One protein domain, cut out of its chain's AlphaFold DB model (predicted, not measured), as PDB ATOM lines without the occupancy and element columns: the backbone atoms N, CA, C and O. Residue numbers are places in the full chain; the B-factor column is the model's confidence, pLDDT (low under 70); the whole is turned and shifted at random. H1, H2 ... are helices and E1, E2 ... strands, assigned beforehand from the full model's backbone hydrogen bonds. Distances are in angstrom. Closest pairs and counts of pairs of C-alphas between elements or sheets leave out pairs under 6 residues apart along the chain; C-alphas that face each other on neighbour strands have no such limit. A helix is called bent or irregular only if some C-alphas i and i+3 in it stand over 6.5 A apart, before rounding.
ATOM      1  N   ILE A   5     -31.774  32.937  41.675       92.81
ATOM      2  CA  ILE A   5     -32.157  33.998  40.742       92.81
ATOM      3  C   ILE A   5     -31.154  34.021  39.603       92.81
ATOM      4  O   ILE A   5     -29.947  34.069  39.833       92.81
ATOM      5  N   VAL A   6     -31.653  33.993  38.370       94.06
ATOM      6  CA  VAL A   6     -30.829  34.058  37.162       94.06
ATOM      7  C   VAL A   6     -30.977  35.430  36.527       94.06
ATOM      8  O   VAL A   6     -32.069  35.978  36.416       94.06
ATOM      9  N   CYS A   7     -29.843  35.989  36.132       94.06
ATOM     10  CA  CYS A   7     -29.715  37.350  35.655       94.06
ATOM     11  C   CYS A   7     -28.785  37.384  34.435       94.06
ATOM     12  O   CYS A   7     -27.663  36.885  34.544       94.06
ATOM     13  N   PRO A   8     -29.159  38.014  33.307       94.88
ATOM     14  CA  PRO A   8     -28.232  38.196  32.194       94.88
ATOM     15  C   PRO A   8     -26.985  38.971  32.635       94.88
ATOM     16  O   PRO A   8     -27.087  39.990  33.324       94.88
ATOM     17  N   ALA A   9     -25.800  38.519  32.232       91.94
ATOM     18  CA  ALA A   9     -24.524  39.118  32.625       91.94
ATOM     19  C   ALA A   9     -24.386  40.595  32.228       91.94
ATOM     20  O   ALA A   9     -23.761  41.379  32.947       91.94
ATOM     21  N   ASN A  10     -24.982  40.958  31.091       92.94
ATOM     22  CA  ASN A  10     -24.995  42.297  30.508       92.94
ATOM     23  C   ASN A  10     -26.169  43.165  30.993       92.94
ATOM     24  O   ASN A  10     -26.362  44.255  30.456       92.94
ATOM     25  N   SER A  11     -26.942  42.712  31.987       92.56
ATOM     26  CA  SER A  11     -28.067  43.481  32.522       92.56
ATOM     27  C   SER A  11     -27.609  44.844  33.042       92.56
ATOM     28  O   SER A  11     -26.621  44.952  33.774       92.56
ATOM     29  N   ARG A  12     -28.363  45.884  32.689       94.56
ATOM     30  CA  ARG A  12     -28.181  47.265  33.147       94.56
ATOM     31  C   ARG A  12     -29.498  47.781  33.705       94.56
ATOM     32  O   ARG A  12     -30.554  47.344  33.259       94.56
ATOM     33  N   LEU A  13     -29.421  48.686  34.677       94.75
ATOM     34  CA  LEU A  13     -30.609  49.363  35.187       94.75
ATOM     35  C   LEU A  13     -31.107  50.386  34.163       94.75
ATOM     36  O   LEU A  13     -30.304  51.126  33.593       94.75
ATOM     37  N   THR A  14     -32.420  50.434  33.966       93.75
ATOM     38  CA  THR A  14     -33.108  51.492  33.209       93.75
ATOM     39  C   THR A  14     -33.408  52.701  34.099       93.75
ATOM     40  O   THR A  14     -33.399  52.583  35.324       93.75
ATOM     41  N   ASP A  15     -33.743  53.854  33.515       91.25
ATOM     42  CA  ASP A  15     -34.119  55.057  34.282       91.25
ATOM     43  C   ASP A  15     -35.324  54.835  35.215       91.25
ATOM     44  O   ASP A  15     -35.370  55.344  36.341       91.25
ATOM     45  N   GLU A  16     -36.280  54.010  34.790       92.62
ATOM     46  CA  GLU A  16     -37.403  53.584  35.628       92.62
ATOM     47  C   GLU A  16     -36.914  52.778  36.841       92.62
ATOM     48  O   GLU A  16     -37.261  53.077  37.986       92.62
ATOM     49  N   GLN A  17     -36.016  51.817  36.621       94.44
ATOM     50  CA  GLN A  17     -35.430  51.021  37.697       94.44
ATOM     51  C   GLN A  17     -34.545  51.856  38.632       94.44
ATOM     52  O   GLN A  17     -34.481  51.560  39.824       94.44
ATOM     53  N   LEU A  18     -33.906  52.925  38.147       94.06
ATOM     54  CA  LEU A  18     -33.180  53.886  38.991       94.06
ATOM     55  C   LEU A  18     -34.120  54.677  39.902       94.06
ATOM     56  O   LEU A  18     -33.770  54.973  41.052       94.06
ATOM     57  N   SER A  19     -35.321  54.986  39.415       93.25
ATOM     58  CA  SER A  19     -36.360  55.637  40.210       93.25
ATOM     59  C   SER A  19     -36.848  54.705  41.321       93.25
ATOM     60  O   SER A  19     -36.855  55.102  42.488       93.25
ATOM     61  N   ILE A  20     -37.128  53.438  40.999       95.12
ATOM     62  CA  ILE A  20     -37.476  52.398  41.986       95.12
ATOM     63  C   ILE A  20     -36.346  52.237  43.010       95.12
ATOM     64  O   ILE A  20     -36.583  52.277  44.221       95.12
ATOM     65  N   LEU A  21     -35.100  52.137  42.543       94.12
ATOM     66  CA  LEU A  21     -33.923  52.020  43.400       94.12
ATOM     67  C   LEU A  21     -33.804  53.209  44.363       94.12
ATOM     68  O   LEU A  21     -33.530  53.015  45.545       94.12
ATOM     69  N   SER A  22     -34.063  54.429  43.882       93.62
ATOM     70  CA  SER A  22     -34.046  55.656  44.687       93.62
ATOM     71  C   SER A  22     -35.158  55.708  45.734       93.62
ATOM     72  O   SER A  22     -34.945  56.259  46.816       93.62
ATOM     73  N   MET A  23     -36.330  55.142  45.433       93.56
ATOM     74  CA  MET A  23     -37.452  55.063  46.371       93.56
ATOM     75  C   MET A  23     -37.195  54.028  47.471       93.56
ATOM     76  O   MET A  23     -37.356  54.329  48.654       93.56
ATOM     77  N   VAL A  24     -36.740  52.828  47.096       94.94
ATOM     78  CA  VAL A  24     -36.460  51.728  48.035       94.94
ATOM     79  C   VAL A  24     -35.244  52.045  48.911       94.94
ATOM     80  O   VAL A  24     -35.282  51.895  50.138       94.94
ATOM     81  N   PHE A  25     -34.174  52.551  48.298       93.75
ATOM     82  CA  PHE A  25     -32.968  53.023  48.974       93.75
ATOM     83  C   PHE A  25     -32.947  54.551  49.044       93.75
ATOM     84  O   PHE A  25     -32.072  55.234  48.501       93.75
ATOM     85  N   ASN A  26     -33.920  55.085  49.781       91.75
ATOM     86  CA  ASN A  26     -33.973  56.499  50.130       91.75
ATOM     87  C   ASN A  26     -32.714  56.950  50.899       91.75
ATOM     88  O   ASN A  26     -31.889  56.146  51.331       91.75
ATOM     89  N   ARG A  27     -32.558  58.264  51.088       90.62
ATOM     90  CA  ARG A  27     -31.342  58.887  51.643       90.62
ATOM     91  C   ARG A  27     -30.703  58.159  52.847       90.62
ATOM     92  O   ARG A  27     -29.516  57.855  52.746       90.62
ATOM     93  N   PRO A  28     -31.421  57.810  53.937       90.31
ATOM     94  CA  PRO A  28     -30.810  57.108  55.074       90.31
ATOM     95  C   PRO A  28     -30.357  55.671  54.760       90.31
ATOM     96  O   PRO A  28     -29.548  55.109  55.491       90.31
ATOM     97  N   ALA A  29     -30.858  55.065  53.683       93.19
ATOM     98  CA  ALA A  29     -30.518  53.710  53.261       93.19
ATOM     99  C   ALA A  29     -29.426  53.655  52.175       93.19
ATOM    100  O   ALA A  29     -28.967  52.569  51.835       93.19
ATOM    101  N   ARG A  30     -28.954  54.787  51.638       93.62
ATOM    102  CA  ARG A  30     -27.975  54.796  50.530       93.62
ATOM    103  C   ARG A  30     -26.640  54.138  50.875       93.62
ATOM    104  O   ARG A  30     -26.062  53.463  50.030       93.62
ATOM    105  N   ALA A  31     -26.185  54.256  52.121       93.50
ATOM    106  CA  ALA A  31     -25.000  53.535  52.590       93.50
ATOM    107  C   ALA A  31     -25.190  52.006  52.524       93.50
ATOM    108  O   ALA A  31     -24.275  51.282  52.147       93.50
ATOM    109  N   GLN A  32     -26.405  51.521  52.811       94.38
ATOM    110  CA  GLN A  32     -26.753  50.097  52.716       94.38
ATOM    111  C   GLN A  32     -26.783  49.636  51.257       94.38
ATOM    112  O   GLN A  32     -26.356  48.522  50.972       94.38
ATOM    113  N   LEU A  33     -27.228  50.493  50.329       95.25
ATOM    114  CA  LEU A  33     -27.157  50.199  48.896       95.25
ATOM    115  C   LEU A  33     -25.710  50.052  48.420       95.25
ATOM    116  O   LEU A  33     -25.415  49.141  47.656       95.25
ATOM    117  N   ILE A  34     -24.809  50.933  48.860       95.00
ATOM    118  CA  ILE A  34     -23.386  50.845  48.503       95.00
ATOM    119  C   ILE A  34     -22.807  49.510  48.977       95.00
ATOM    120  O   ILE A  34     -22.196  48.799  48.182       95.00
ATOM    121  N   GLU A  35     -23.058  49.123  50.228       95.44
ATOM    122  CA  GLU A  35     -22.539  47.855  50.744       95.44
ATOM    123  C   GLU A  35     -23.183  46.638  50.071       95.44
ATOM    124  O   GLU A  35     -22.490  45.684  49.722       95.44
ATOM    125  N   LEU A  36     -24.488  46.687  49.798       95.75
ATOM    126  CA  LEU A  36     -25.171  45.663  49.010       95.75
ATOM    127  C   LEU A  36     -24.531  45.515  47.624       95.75
ATOM    128  O   LEU A  36     -24.262  44.399  47.190       95.75
ATOM    129  N   ARG A  37     -24.230  46.622  46.939       95.44
ATOM    130  CA  ARG A  37     -23.546  46.588  45.640       95.44
ATOM    131  C   ARG A  37     -22.143  46.003  45.748       95.44
ATOM    132  O   ARG A  37     -21.765  45.229  44.871       95.44
ATOM    133  N   ASN A  38     -21.404  46.308  46.815       94.62
ATOM    134  CA  ASN A  38     -20.096  45.702  47.077       94.62
ATOM    135  C   ASN A  38     -20.210  44.179  47.238       94.62
ATOM    136  O   ASN A  38     -19.412  43.445  46.662       94.62
ATOM    137  N   ILE A  39     -21.222  43.704  47.971       94.88
ATOM    138  CA  ILE A  39     -21.500  42.271  48.142       94.88
ATOM    139  C   ILE A  39     -21.843  41.626  46.797       94.88
ATOM    140  O   ILE A  39     -21.238  40.626  46.429       94.88
ATOM    141  N   LEU A  40     -22.780  42.203  46.041       94.19
ATOM    142  CA  LEU A  40     -23.226  41.645  44.758       94.19
ATOM    143  C   LEU A  40     -22.124  41.651  43.685       94.19
ATOM    144  O   LEU A  40     -22.114  40.797  42.799       94.19
ATOM    145  N   SER A  41     -21.195  42.606  43.761       92.31
ATOM    146  CA  SER A  41     -20.079  42.733  42.816       92.31
ATOM    147  C   SER A  41     -18.912  41.794  43.128       92.31
ATOM    148  O   SER A  41     -18.018  41.651  42.292       92.31
ATOM    149  N   ASP A  42     -18.914  41.127  44.287       92.06
ATOM    150  CA  ASP A  42     -17.872  40.174  44.660       92.06
ATOM    151  C   ASP A  42     -17.938  38.932  43.756       92.06
ATOM    152  O   ASP A  42     -18.787  38.053  43.891       92.06
ATOM    153  N   TYR A  43     -17.033  38.870  42.778       84.69
ATOM    154  CA  TYR A  43     -16.946  37.759  41.828       84.69
ATOM    155  C   TYR A  43     -16.413  36.467  42.454       84.69
ATOM    156  O   TYR A  43     -16.491  35.419  41.818       84.69
ATOM    157  N   ARG A  44     -15.857  36.529  43.671       87.44
ATOM    158  CA  ARG A  44     -15.343  35.362  44.401       87.44
ATOM    159  C   ARG A  44     -16.384  34.771  45.347       87.44
ATOM    160  O   ARG A  44     -16.109  33.765  45.998       87.44
ATOM    161  N   ALA A  45     -17.551  35.399  45.462       90.31
ATOM    162  CA  ALA A  45     -18.586  34.954  46.370       90.31
ATOM    163  C   ALA A  45     -19.182  33.609  45.933       90.31
ATOM    164  O   ALA A  45     -19.623  33.451  44.799       90.31
ATOM    165  N   ALA A  46     -19.263  32.660  46.868       90.56
ATOM    166  CA  ALA A  46     -19.789  31.319  46.605       90.56
ATOM    167  C   ALA A  46     -21.279  31.305  46.216       90.56
ATOM    168  O   ALA A  46     -21.722  30.386  45.536       90.56
ATOM    169  N   PHE A  47     -22.043  32.333  46.604       91.62
ATOM    170  CA  PHE A  47     -23.451  32.470  46.224       91.62
ATOM    171  C   PHE A  47     -23.641  32.897  44.761       91.62
ATOM    172  O   PHE A  47     -24.776  33.046  44.323       91.62
ATOM    173  N   ARG A  48     -22.568  33.154  44.002       91.94
ATOM    174  CA  ARG A  48     -22.631  33.691  42.642       91.94
ATOM    175  C   ARG A  48     -21.877  32.788  41.672       91.94
ATOM    176  O   ARG A  48     -20.697  32.515  41.859       91.94
ATOM    177  N   VAL A  49     -22.536  32.388  40.588       93.81
ATOM    178  CA  VAL A  49     -21.929  31.575  39.523       93.81
ATOM    179  C   VAL A  49     -22.162  32.238  38.174       93.81
ATOM    180  O   VAL A  49     -23.289  32.587  37.837       93.81
ATOM    181  N   TYR A  50     -21.092  32.400  37.396       91.56
ATOM    182  CA  TYR A  50     -21.162  32.887  36.019       91.56
ATOM    183  C   TYR A  50     -21.126  31.707  35.050       91.56
ATOM    184  O   TYR A  50     -20.166  30.931  35.057       91.56
ATOM    185  N   LYS A  51     -22.137  31.573  34.192       92.38
ATOM    186  CA  LYS A  51     -22.187  30.514  33.180       92.38
ATOM    187  C   LYS A  51     -22.998  30.966  31.971       92.38
ATOM    188  O   LYS A  51     -24.067  31.531  32.126       92.38
ATOM    189  N   ALA A  52     -22.488  30.702  30.766       90.81
ATOM    190  CA  ALA A  52     -23.213  30.909  29.505       90.81
ATOM    191  C   ALA A  52     -23.808  32.324  29.293       90.81
ATOM    192  O   ALA A  52     -24.846  32.469  28.662       90.81
ATOM    193  N   GLY A  53     -23.150  33.380  29.792       91.38
ATOM    194  CA  GLY A  53     -23.660  34.755  29.664       91.38
ATOM    195  C   GLY A  53     -24.728  35.126  30.697       91.38
ATOM    196  O   GLY A  53     -25.299  36.212  30.628       91.38
ATOM    197  N   GLU A  54     -24.951  34.264  31.682       95.00
ATOM    198  CA  GLU A  54     -25.855  34.476  32.801       95.00
ATOM    199  C   GLU A  54     -25.097  34.407  34.127       95.00
ATOM    200  O   GLU A  54     -24.021  33.809  34.254       95.00
ATOM    201  N   VAL A  55     -25.679  35.048  35.131       94.38
ATOM    202  CA  VAL A  55     -25.217  35.049  36.509       94.38
ATOM    203  C   VAL A  55     -26.331  34.483  37.369       94.38
ATOM    204  O   VAL A  55     -27.412  35.063  37.456       94.38
ATOM    205  N   THR A  56     -26.055  33.352  38.003       94.88
ATOM    206  CA  THR A  56     -26.950  32.728  38.973       94.88
ATOM    207  C   THR A  56     -26.552  33.164  40.374       94.88
ATOM    208  O   THR A  56     -25.376  33.100  40.736       94.88
ATOM    209  N   PHE A  57     -27.536  33.588  41.157       94.56
ATOM    210  CA  PHE A  57     -27.401  33.944  42.562       94.56
ATOM    211  C   PHE A  57     -28.147  32.925  43.419       94.56
ATOM    212  O   PHE A  57     -29.338  32.707  43.215       94.56
ATOM    213  N   ASP A  58     -27.456  32.319  44.379       94.25
ATOM    214  CA  ASP A  58     -28.061  31.576  45.479       94.25
ATOM    215  C   ASP A  58     -28.558  32.560  46.545       94.25
ATOM    216  O   ASP A  58     -27.768  33.263  47.184       94.25
ATOM    217  N   MET A  59     -29.877  32.633  46.724       93.19
ATOM    218  CA  MET A  59     -30.481  33.611  47.624       93.19
ATOM    219  C   MET A  59     -30.212  33.307  49.093       93.19
ATOM    220  O   MET A  59     -30.133  34.246  49.884       93.19
ATOM    221  N   GLU A  60     -30.028  32.040  49.474       92.75
ATOM    222  CA  GLU A  60     -29.716  31.688  50.863       92.75
ATOM    223  C   GLU A  60     -28.302  32.156  51.229       92.75
ATOM    224  O   GLU A  60     -28.124  32.900  52.200       92.75
ATOM    225  N   GLY A  61     -27.303  31.814  50.408       93.31
ATOM    226  CA  GLY A  61     -25.931  32.286  50.589       93.31
ATOM    227  C   GLY A  61     -25.803  33.812  50.499       93.31
ATOM    228  O   GLY A  61     -25.073  34.425  51.286       93.31
ATOM    229  N   LEU A  62     -26.545  34.452  49.589       93.94
ATOM    230  CA  LEU A  62     -26.586  35.911  49.485       93.94
ATOM    231  C   LEU A  62     -27.194  36.546  50.741       93.94
ATOM    232  O   LEU A  62     -26.608  37.478  51.294       93.94
ATOM    233  N   ALA A  63     -28.332  36.038  51.222       93.69
ATOM    234  CA  ALA A  63     -28.993  36.549  52.419       93.69
ATOM    235  C   ALA A  63     -28.073  36.467  53.641       93.69
ATOM    236  O   ALA A  63     -27.913  37.459  54.352       93.69
ATOM    237  N   GLN A  64     -27.392  35.333  53.839       93.50
ATOM    238  CA  GLN A  64     -26.403  35.189  54.908       93.50
ATOM    239  C   GLN A  64     -25.296  36.241  54.795       93.50
ATOM    240  O   GLN A  64     -24.953  36.892  55.783       93.50
ATOM    241  N   ARG A  65     -24.762  36.470  53.589       92.88
ATOM    242  CA  ARG A  65     -23.703  37.466  53.389       92.88
ATOM    243  C   ARG A  65     -24.177  38.893  53.655       92.88
ATOM    244  O   ARG A  65     -23.424  39.671  54.243       92.88
ATOM    245  N   VAL A  66     -25.398  39.228  53.239       93.88
ATOM    246  CA  VAL A  66     -26.019  40.534  53.491       93.88
ATOM    247  C   VAL A  66     -26.217  40.747  54.985       93.88
ATOM    248  O   VAL A  66     -25.797  41.780  55.491       93.88
ATOM    249  N   LEU A  67     -26.768  39.772  55.710       92.94
ATOM    250  CA  LEU A  67     -27.031  39.892  57.149       92.94
ATOM    251  C   LEU A  67     -25.760  40.040  57.998       92.94
ATOM    252  O   LEU A  67     -25.815  40.612  59.083       92.94
ATOM    253  N   VAL A  68     -24.607  39.579  57.503       93.19
ATOM    254  CA  VAL A  68     -23.309  39.784  58.169       93.19
ATOM    255  C   VAL A  68     -22.849  41.245  58.119       93.19
ATOM    256  O   VAL A  68     -22.144  41.692  59.020       93.19
ATOM    257  N   LYS A  69     -23.201  41.994  57.069       89.31
ATOM    258  CA  LYS A  69     -22.669  43.349  56.828       89.31
ATOM    259  C   LYS A  69     -23.704  44.464  56.908       89.31
ATOM    260  O   LYS A  69     -23.354  45.624  57.110       89.31
ATOM    261  N   CYS A  70     -24.967  44.121  56.722       91.81
ATOM    262  CA  CYS A  70     -26.071  45.049  56.596       91.81
ATOM    263  C   CYS A  70     -27.185  44.666  57.578       91.81
ATOM    264  O   CYS A  70     -27.369  43.489  57.886       91.81
ATOM    265  N   PRO A  71     -27.989  45.636  58.045       92.00
ATOM    266  CA  PRO A  71     -29.157  45.334  58.864       92.00
ATOM    267  C   PRO A  71     -30.174  44.507  58.070       92.00
ATOM    268  O   PRO A  71     -30.278  44.678  56.852       92.00
ATOM    269  N   ALA A  72     -30.985  43.701  58.764       91.62
ATOM    270  CA  ALA A  72     -32.010  42.834  58.164       91.62
ATOM    271  C   ALA A  72     -32.934  43.563  57.175       91.62
ATOM    272  O   ALA A  72     -33.213  43.050  56.098       91.62
ATOM    273  N   LYS A  73     -33.256  44.833  57.458       93.38
ATOM    274  CA  LYS A  73     -34.037  45.714  56.573       93.38
ATOM    275  C   LYS A  73     -33.429  45.915  55.174       93.38
ATOM    276  O   LYS A  73     -34.081  46.428  54.270       93.38
ATOM    277  N   THR A  74     -32.154  45.595  54.981       94.00
ATOM    278  CA  THR A  74     -31.499  45.617  53.663       94.00
ATOM    279  C   THR A  74     -31.928  44.424  52.821       94.00
ATOM    280  O   THR A  74     -32.089  44.574  51.614       94.00
ATOM    281  N   LEU A  75     -32.167  43.272  53.451       93.50
ATOM    282  CA  LEU A  75     -32.691  42.084  52.789       93.50
ATOM    283  C   LEU A  75     -34.155  42.286  52.378       93.50
ATOM    284  O   LEU A  75     -34.499  41.979  51.244       93.50
ATOM    285  N   ASP A  76     -34.981  42.903  53.233       94.38
ATOM    286  CA  ASP A  76     -36.360  43.279  52.871       94.38
ATOM    287  C   ASP A  76     -36.396  44.187  51.635       94.38
ATOM    288  O   ASP A  76     -37.154  43.958  50.697       94.38
ATOM    289  N   ARG A  77     -35.521  45.201  51.601       95.19
ATOM    290  CA  ARG A  77     -35.382  46.090  50.441       95.19
ATOM    291  C   ARG A  77     -34.890  45.357  49.201       95.19
ATOM    292  O   ARG A  77     -35.354  45.656  48.109       95.19
ATOM    293  N   LEU A  78     -33.952  44.423  49.350       94.69
ATOM    294  CA  LEU A  78     -33.472  43.603  48.241       94.69
ATOM    295  C   LEU A  78     -34.612  42.774  47.643       94.69
ATOM    296  O   LEU A  78     -34.794  42.796  46.431       94.69
ATOM    297  N   ASN A  79     -35.400  42.112  48.489       93.62
ATOM    298  CA  ASN A  79     -36.575  41.355  48.060       93.62
ATOM    299  C   ASN A  79     -37.593  42.263  47.360       93.62
ATOM    300  O   ASN A  79     -38.060  41.926  46.281       93.62
ATOM    301  N   GLN A  80     -37.828  43.471  47.883       95.06
ATOM    302  CA  GLN A  80     -38.686  44.454  47.220       95.06
ATOM    303  C   GLN A  80     -38.179  44.830  45.817       95.06
ATOM    304  O   GLN A  80     -38.983  44.978  44.904       95.06
ATOM    305  N   LEU A  81     -36.866  44.989  45.612       94.56
ATOM    306  CA  LEU A  81     -36.320  45.256  44.274       94.56
ATOM    307  C   LEU A  81     -36.535  44.073  43.321       94.56
ATOM    308  O   LEU A  81     -36.835  44.286  42.147       94.56
ATOM    309  N   LEU A  82     -36.392  42.846  43.822       93.81
ATOM    310  CA  LEU A  82     -36.614  41.626  43.048       93.81
ATOM    311  C   LEU A  82     -38.079  41.479  42.628       93.81
ATOM    312  O   LEU A  82     -38.343  41.196  41.463       93.81
ATOM    313  N   ASP A  83     -39.019  41.758  43.535       93.44
ATOM    314  CA  ASP A  83     -40.460  41.769  43.242       93.44
ATOM    315  C   ASP A  83     -40.833  42.830  42.193       93.44
ATOM    316  O   ASP A  83     -41.787  42.666  41.437       93.44
ATOM    317  N   GLN A  84     -40.057  43.914  42.114       92.94
ATOM    318  CA  GLN A  84     -40.183  44.965  41.096       92.94
ATOM    319  C   GLN A  84     -39.429  44.631  39.792       92.94
ATOM    320  O   GLN A  84     -39.331  45.467  38.896       92.94
ATOM    321  N   GLY A  85     -38.866  43.426  39.674       90.88
ATOM    322  CA  GLY A  85     -38.193  42.947  38.466       90.88
ATOM    323  C   GLY A  85     -36.772  43.476  38.265       90.88
ATOM    324  O   GLY A  85     -36.218  43.343  37.170       90.88
ATOM    325  N   LEU A  86     -36.146  44.079  39.283       94.50
ATOM    326  CA  LEU A  86     -34.745  44.478  39.179       94.50
ATOM    327  C   LEU A  86     -33.844  43.253  39.284       94.50
ATOM    328  O   LEU A  86     -33.894  42.477  40.234       94.50
ATOM    329  N   CYS A  87     -32.933  43.139  38.329       94.12
ATOM    330  CA  CYS A  87     -31.944  42.080  38.326       94.12
ATOM    331  C   CYS A  87     -30.752  42.418  39.245       94.12
ATOM    332  O   CYS A  87     -30.162  43.499  39.165       94.12
ATOM    333  N   LEU A  88     -30.336  41.454  40.073       95.00
ATOM    334  CA  LEU A  88     -29.190  41.575  40.987       95.00
ATOM    335  C   LEU A  88     -27.891  41.942  40.269       95.00
ATOM    336  O   LEU A  88     -27.138  42.798  40.736       95.00
ATOM    337  N   GLN A  89     -27.650  41.339  39.102       95.50
ATOM    338  CA  GLN A  89     -26.495  41.670  38.275       95.50
ATOM    339  C   GLN A  89     -26.552  43.132  37.812       95.50
ATOM    340  O   GLN A  89     -25.536  43.818  37.885       95.50
ATOM    341  N   ALA A  90     -27.724  43.645  37.419       95.19
ATOM    342  CA  ALA A  90     -27.878  45.045  37.025       95.19
ATOM    343  C   ALA A  90     -27.545  45.999  38.183       95.19
ATOM    344  O   ALA A  90     -26.817  46.972  37.981       95.19
ATOM    345  N   ILE A  91     -28.006  45.697  39.400       95.00
ATOM    346  CA  ILE A  91     -27.696  46.480  40.608       95.00
ATOM    347  C   ILE A  91     -26.185  46.479  40.892       95.00
ATOM    348  O   ILE A  91     -25.612  47.521  41.225       95.00
ATOM    349  N   ALA A  92     -25.530  45.328  40.727       94.69
ATOM    350  CA  ALA A  92     -24.093  45.187  40.928       94.69
ATOM    351  C   ALA A  92     -23.297  46.032  39.924       94.69
ATOM    352  O   ALA A  92     -22.507  46.894  40.311       94.69
ATOM    353  N   VAL A  93     -23.530  45.817  38.624       93.56
ATOM    354  CA  VAL A  93     -22.604  46.293  37.590       93.56
ATOM    355  C   VAL A  93     -22.946  47.652  37.001       93.56
ATOM    356  O   VAL A  93     -22.072  48.253  36.375       93.56
ATOM    357  N   THR A  94     -24.186  48.136  37.127       94.75
ATOM    358  CA  THR A  94     -24.560  49.430  36.535       94.75
ATOM    359  C   THR A  94     -23.718  50.546  37.162       94.75
ATOM    360  O   THR A  94     -23.634  50.611  38.390       94.75
ATOM    361  N   PRO A  95     -23.065  51.405  36.365       92.69
ATOM    362  CA  PRO A  95     -22.343  52.562  36.883       92.69
ATOM    363  C   PRO A  95     -23.331  53.574  37.480       92.69
ATOM    364  O   PRO A  95     -24.158  54.127  36.760       92.69
ATOM    365  N   LEU A  96     -23.286  53.778  38.801       93.31
ATOM    366  CA  LEU A  96     -24.250  54.607  39.534       93.31
ATOM    367  C   LEU A  96     -23.564  55.721  40.321       93.31
ATOM    368  O   LEU A  96     -22.623  55.464  41.075       93.31
ATOM    369  N   LYS A  97     -24.123  56.931  40.244       93.44
ATOM    370  CA  LYS A  97     -23.890  58.024  41.188       93.44
ATOM    371  C   LYS A  97     -24.887  57.854  42.333       93.44
ATOM    372  O   LYS A  97     -26.095  57.966  42.142       93.44
ATOM    373  N   ILE A  98     -24.378  57.579  43.534       93.69
ATOM    374  CA  ILE A  98     -25.185  57.405  44.753       93.69
ATOM    375  C   ILE A  98     -24.854  58.558  45.712       93.69
ATOM    376  O   ILE A  98     -23.926  58.443  46.515       93.69
ATOM    377  N   PRO A  99     -25.563  59.696  45.630       91.31
ATOM    378  CA  PRO A  99     -25.270  60.842  46.482       91.31
ATOM    379  C   PRO A  99     -25.627  60.530  47.941       91.31
ATOM    380  O   PRO A  99     -26.775  60.237  48.256       91.31
ATOM    381  N   LEU A 100     -24.670  60.602  48.868       90.44
ATOM    382  CA  LEU A 100     -24.938  60.402  50.306       90.44
ATOM    383  C   LEU A 100     -25.651  61.608  50.947       90.44
ATOM    384  O   LEU A 100     -26.341  61.482  51.961       90.44
ATOM    385  N   SER A 101     -25.526  62.771  50.312       84.25
ATOM    386  CA  SER A 101     -26.044  64.059  50.768       84.25
ATOM    387  C   SER A 101     -26.813  64.758  49.647       84.25
ATOM    388  O   SER A 101     -26.642  64.431  48.480       84.25
ATOM    389  N   GLY A 102     -27.649  65.736  50.002       82.25
ATOM    390  CA  GLY A 102     -28.461  66.499  49.051       82.25
ATOM    391  C   GLY A 102     -29.805  65.842  48.691       82.25
ATOM    392  O   GLY A 102     -30.111  64.745  49.171       82.25
ATOM    393  N   PRO A 103     -30.638  66.541  47.897       83.56
ATOM    394  CA  PRO A 103     -31.945  66.056  47.448       83.56
ATOM    395  C   PRO A 103     -31.866  65.156  46.205       83.56
ATOM    396  O   PRO A 103     -32.859  64.536  45.844       83.56
ATOM    397  N   GLU A 104     -30.704  65.084  45.550       86.94
ATOM    398  CA  GLU A 104     -30.497  64.312  44.321       86.94
ATOM    399  C   GLU A 104     -30.825  62.821  44.525       86.94
ATOM    400  O   GLU A 104     -30.511  62.250  45.576       86.94
ATOM    401  N   GLY A 105     -31.449  62.194  43.523       88.31
ATOM    402  CA  GLY A 105     -31.702  60.750  43.453       88.31
ATOM    403  C   GLY A 105     -30.468  59.940  43.037       88.31
ATOM    404  O   GLY A 105     -29.390  60.491  42.826       88.31
ATOM    405  N   ILE A 106     -30.628  58.622  42.932       92.62
ATOM    406  CA  ILE A 106     -29.613  57.750  42.330       92.62
ATOM    407  C   ILE A 106     -29.713  57.894  40.813       92.62
ATOM    408  O   ILE A 106     -30.808  57.834  40.259       92.62
ATOM    409  N   SER A 107     -28.577  58.072  40.149       92.81
ATOM    410  CA  SER A 107     -28.506  58.246  38.697       92.81
ATOM    411  C   SER A 107     -27.337  57.468  38.099       92.81
ATOM    412  O   SER A 107     -26.502  56.932  38.830       92.81
ATOM    413  N   LEU A 108     -27.271  57.381  36.771       93.06
ATOM    414  CA  LEU A 108     -26.117  56.808  36.080       93.06
ATOM    415  C   LEU A 108     -24.899  57.731  36.215       93.06
ATOM    416  O   LEU A 108     -25.026  58.955  36.169       93.06
ATOM    417  N   THR A 109     -23.710  57.150  36.354       86.38
ATOM    418  CA  THR A 109     -22.471  57.876  36.040       86.38
ATOM    419  C   THR A 109     -22.271  57.827  34.530       86.38
ATOM    420  O   THR A 109     -22.055  56.739  33.995       86.38
TER     421      THR A 109
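This is residues 5 to 109 of the 110 residues of an uncharacterized protein of Pseudomonas putida (UniProt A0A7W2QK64). A small three-stranded antiparallel sheet closes one end of a body of five helices, and a loop in the tail after H5 lies at the far end. Short H5 sits in the middle, between the sheet and H2, while H3 and H4 fold back on each other as a helical hairpin and H1 packs on H4. The printed part has 105 residues, with five named helices and three named strands in the order E1 H1 H2 E2 E3 H3 H4 H5; the sheet's order is E1, E3, E2. The class is mostly helix, and the whole is compact, with a radius of gyration of the C-alphas of 12.9 A and spans of 39 by 28 by 23 A.

Start at E1, residues 5 to 8, an edge strand antiparallel to the inner strand E3, residues 54 to 58; look at N 5 and O 57, 2.9 A apart, within hydrogen-bond range. On the other side of E3 is E2, residues 48 to 51, antiparallel and in a hairpin with it; N 49 and O 56 are 2.9 A apart. Between E1 and E2 come H1, residues 15 to 24, and H2, residues 27 to 41, making a split strand-helix-strand unit, two strands running the same way with E3 between them, whose crossover is right-handed. H5, residues 88 to 93, is on the sheet but only grazes it, with residues 88 to 90. With its residues 37 to 41 alone, H2 touches H5 about perpendicular at 88 degrees, closest at the C-alphas of Arg 37 and Ala 92, 4.9 A. H3, residues 59 to 69, touches H2 at a steep tilt of 55 degrees, closest at the C-alphas of Leu 36 and Val 66, 6.9 A. H4, residues 73 to 83, touches H1 at a shallow tilt of 32 degrees, only just short of steep, opposite ways, closest at the C-alphas of Val 24 and Arg 77, 6.2 A. Every O i to N i+4 pair is within hydrogen-bond range in H1, H4 and H5, against 9 of 11 in H2 and 6 of 7 in H3.

Find C-alpha 5 at (-32.157, 33.998, 40.742), where E1 begins. H1 spans 14.3 A. H2 runs 21.6 A from C-alpha 27 at (-31.342, 58.887, 51.643); it is irregular, with C-alphas 28 and 31 7.3 A apart. E3 spans 13.2 A, H3 15.5 A and H4 15.3 A. H5 ends at C-alpha 93, (-22.604, 46.293, 37.590).

The C-alphas of Ala 52 and Gly 102 are the two farthest apart, 40.9 A. Residues 94 to 109 hold no named element, but residues 96 to 97 pair with residues 107 to 108, antiparallel. The printed part has no cut, no link between named elements is long, and no printed residue is under 70 in pLDDT.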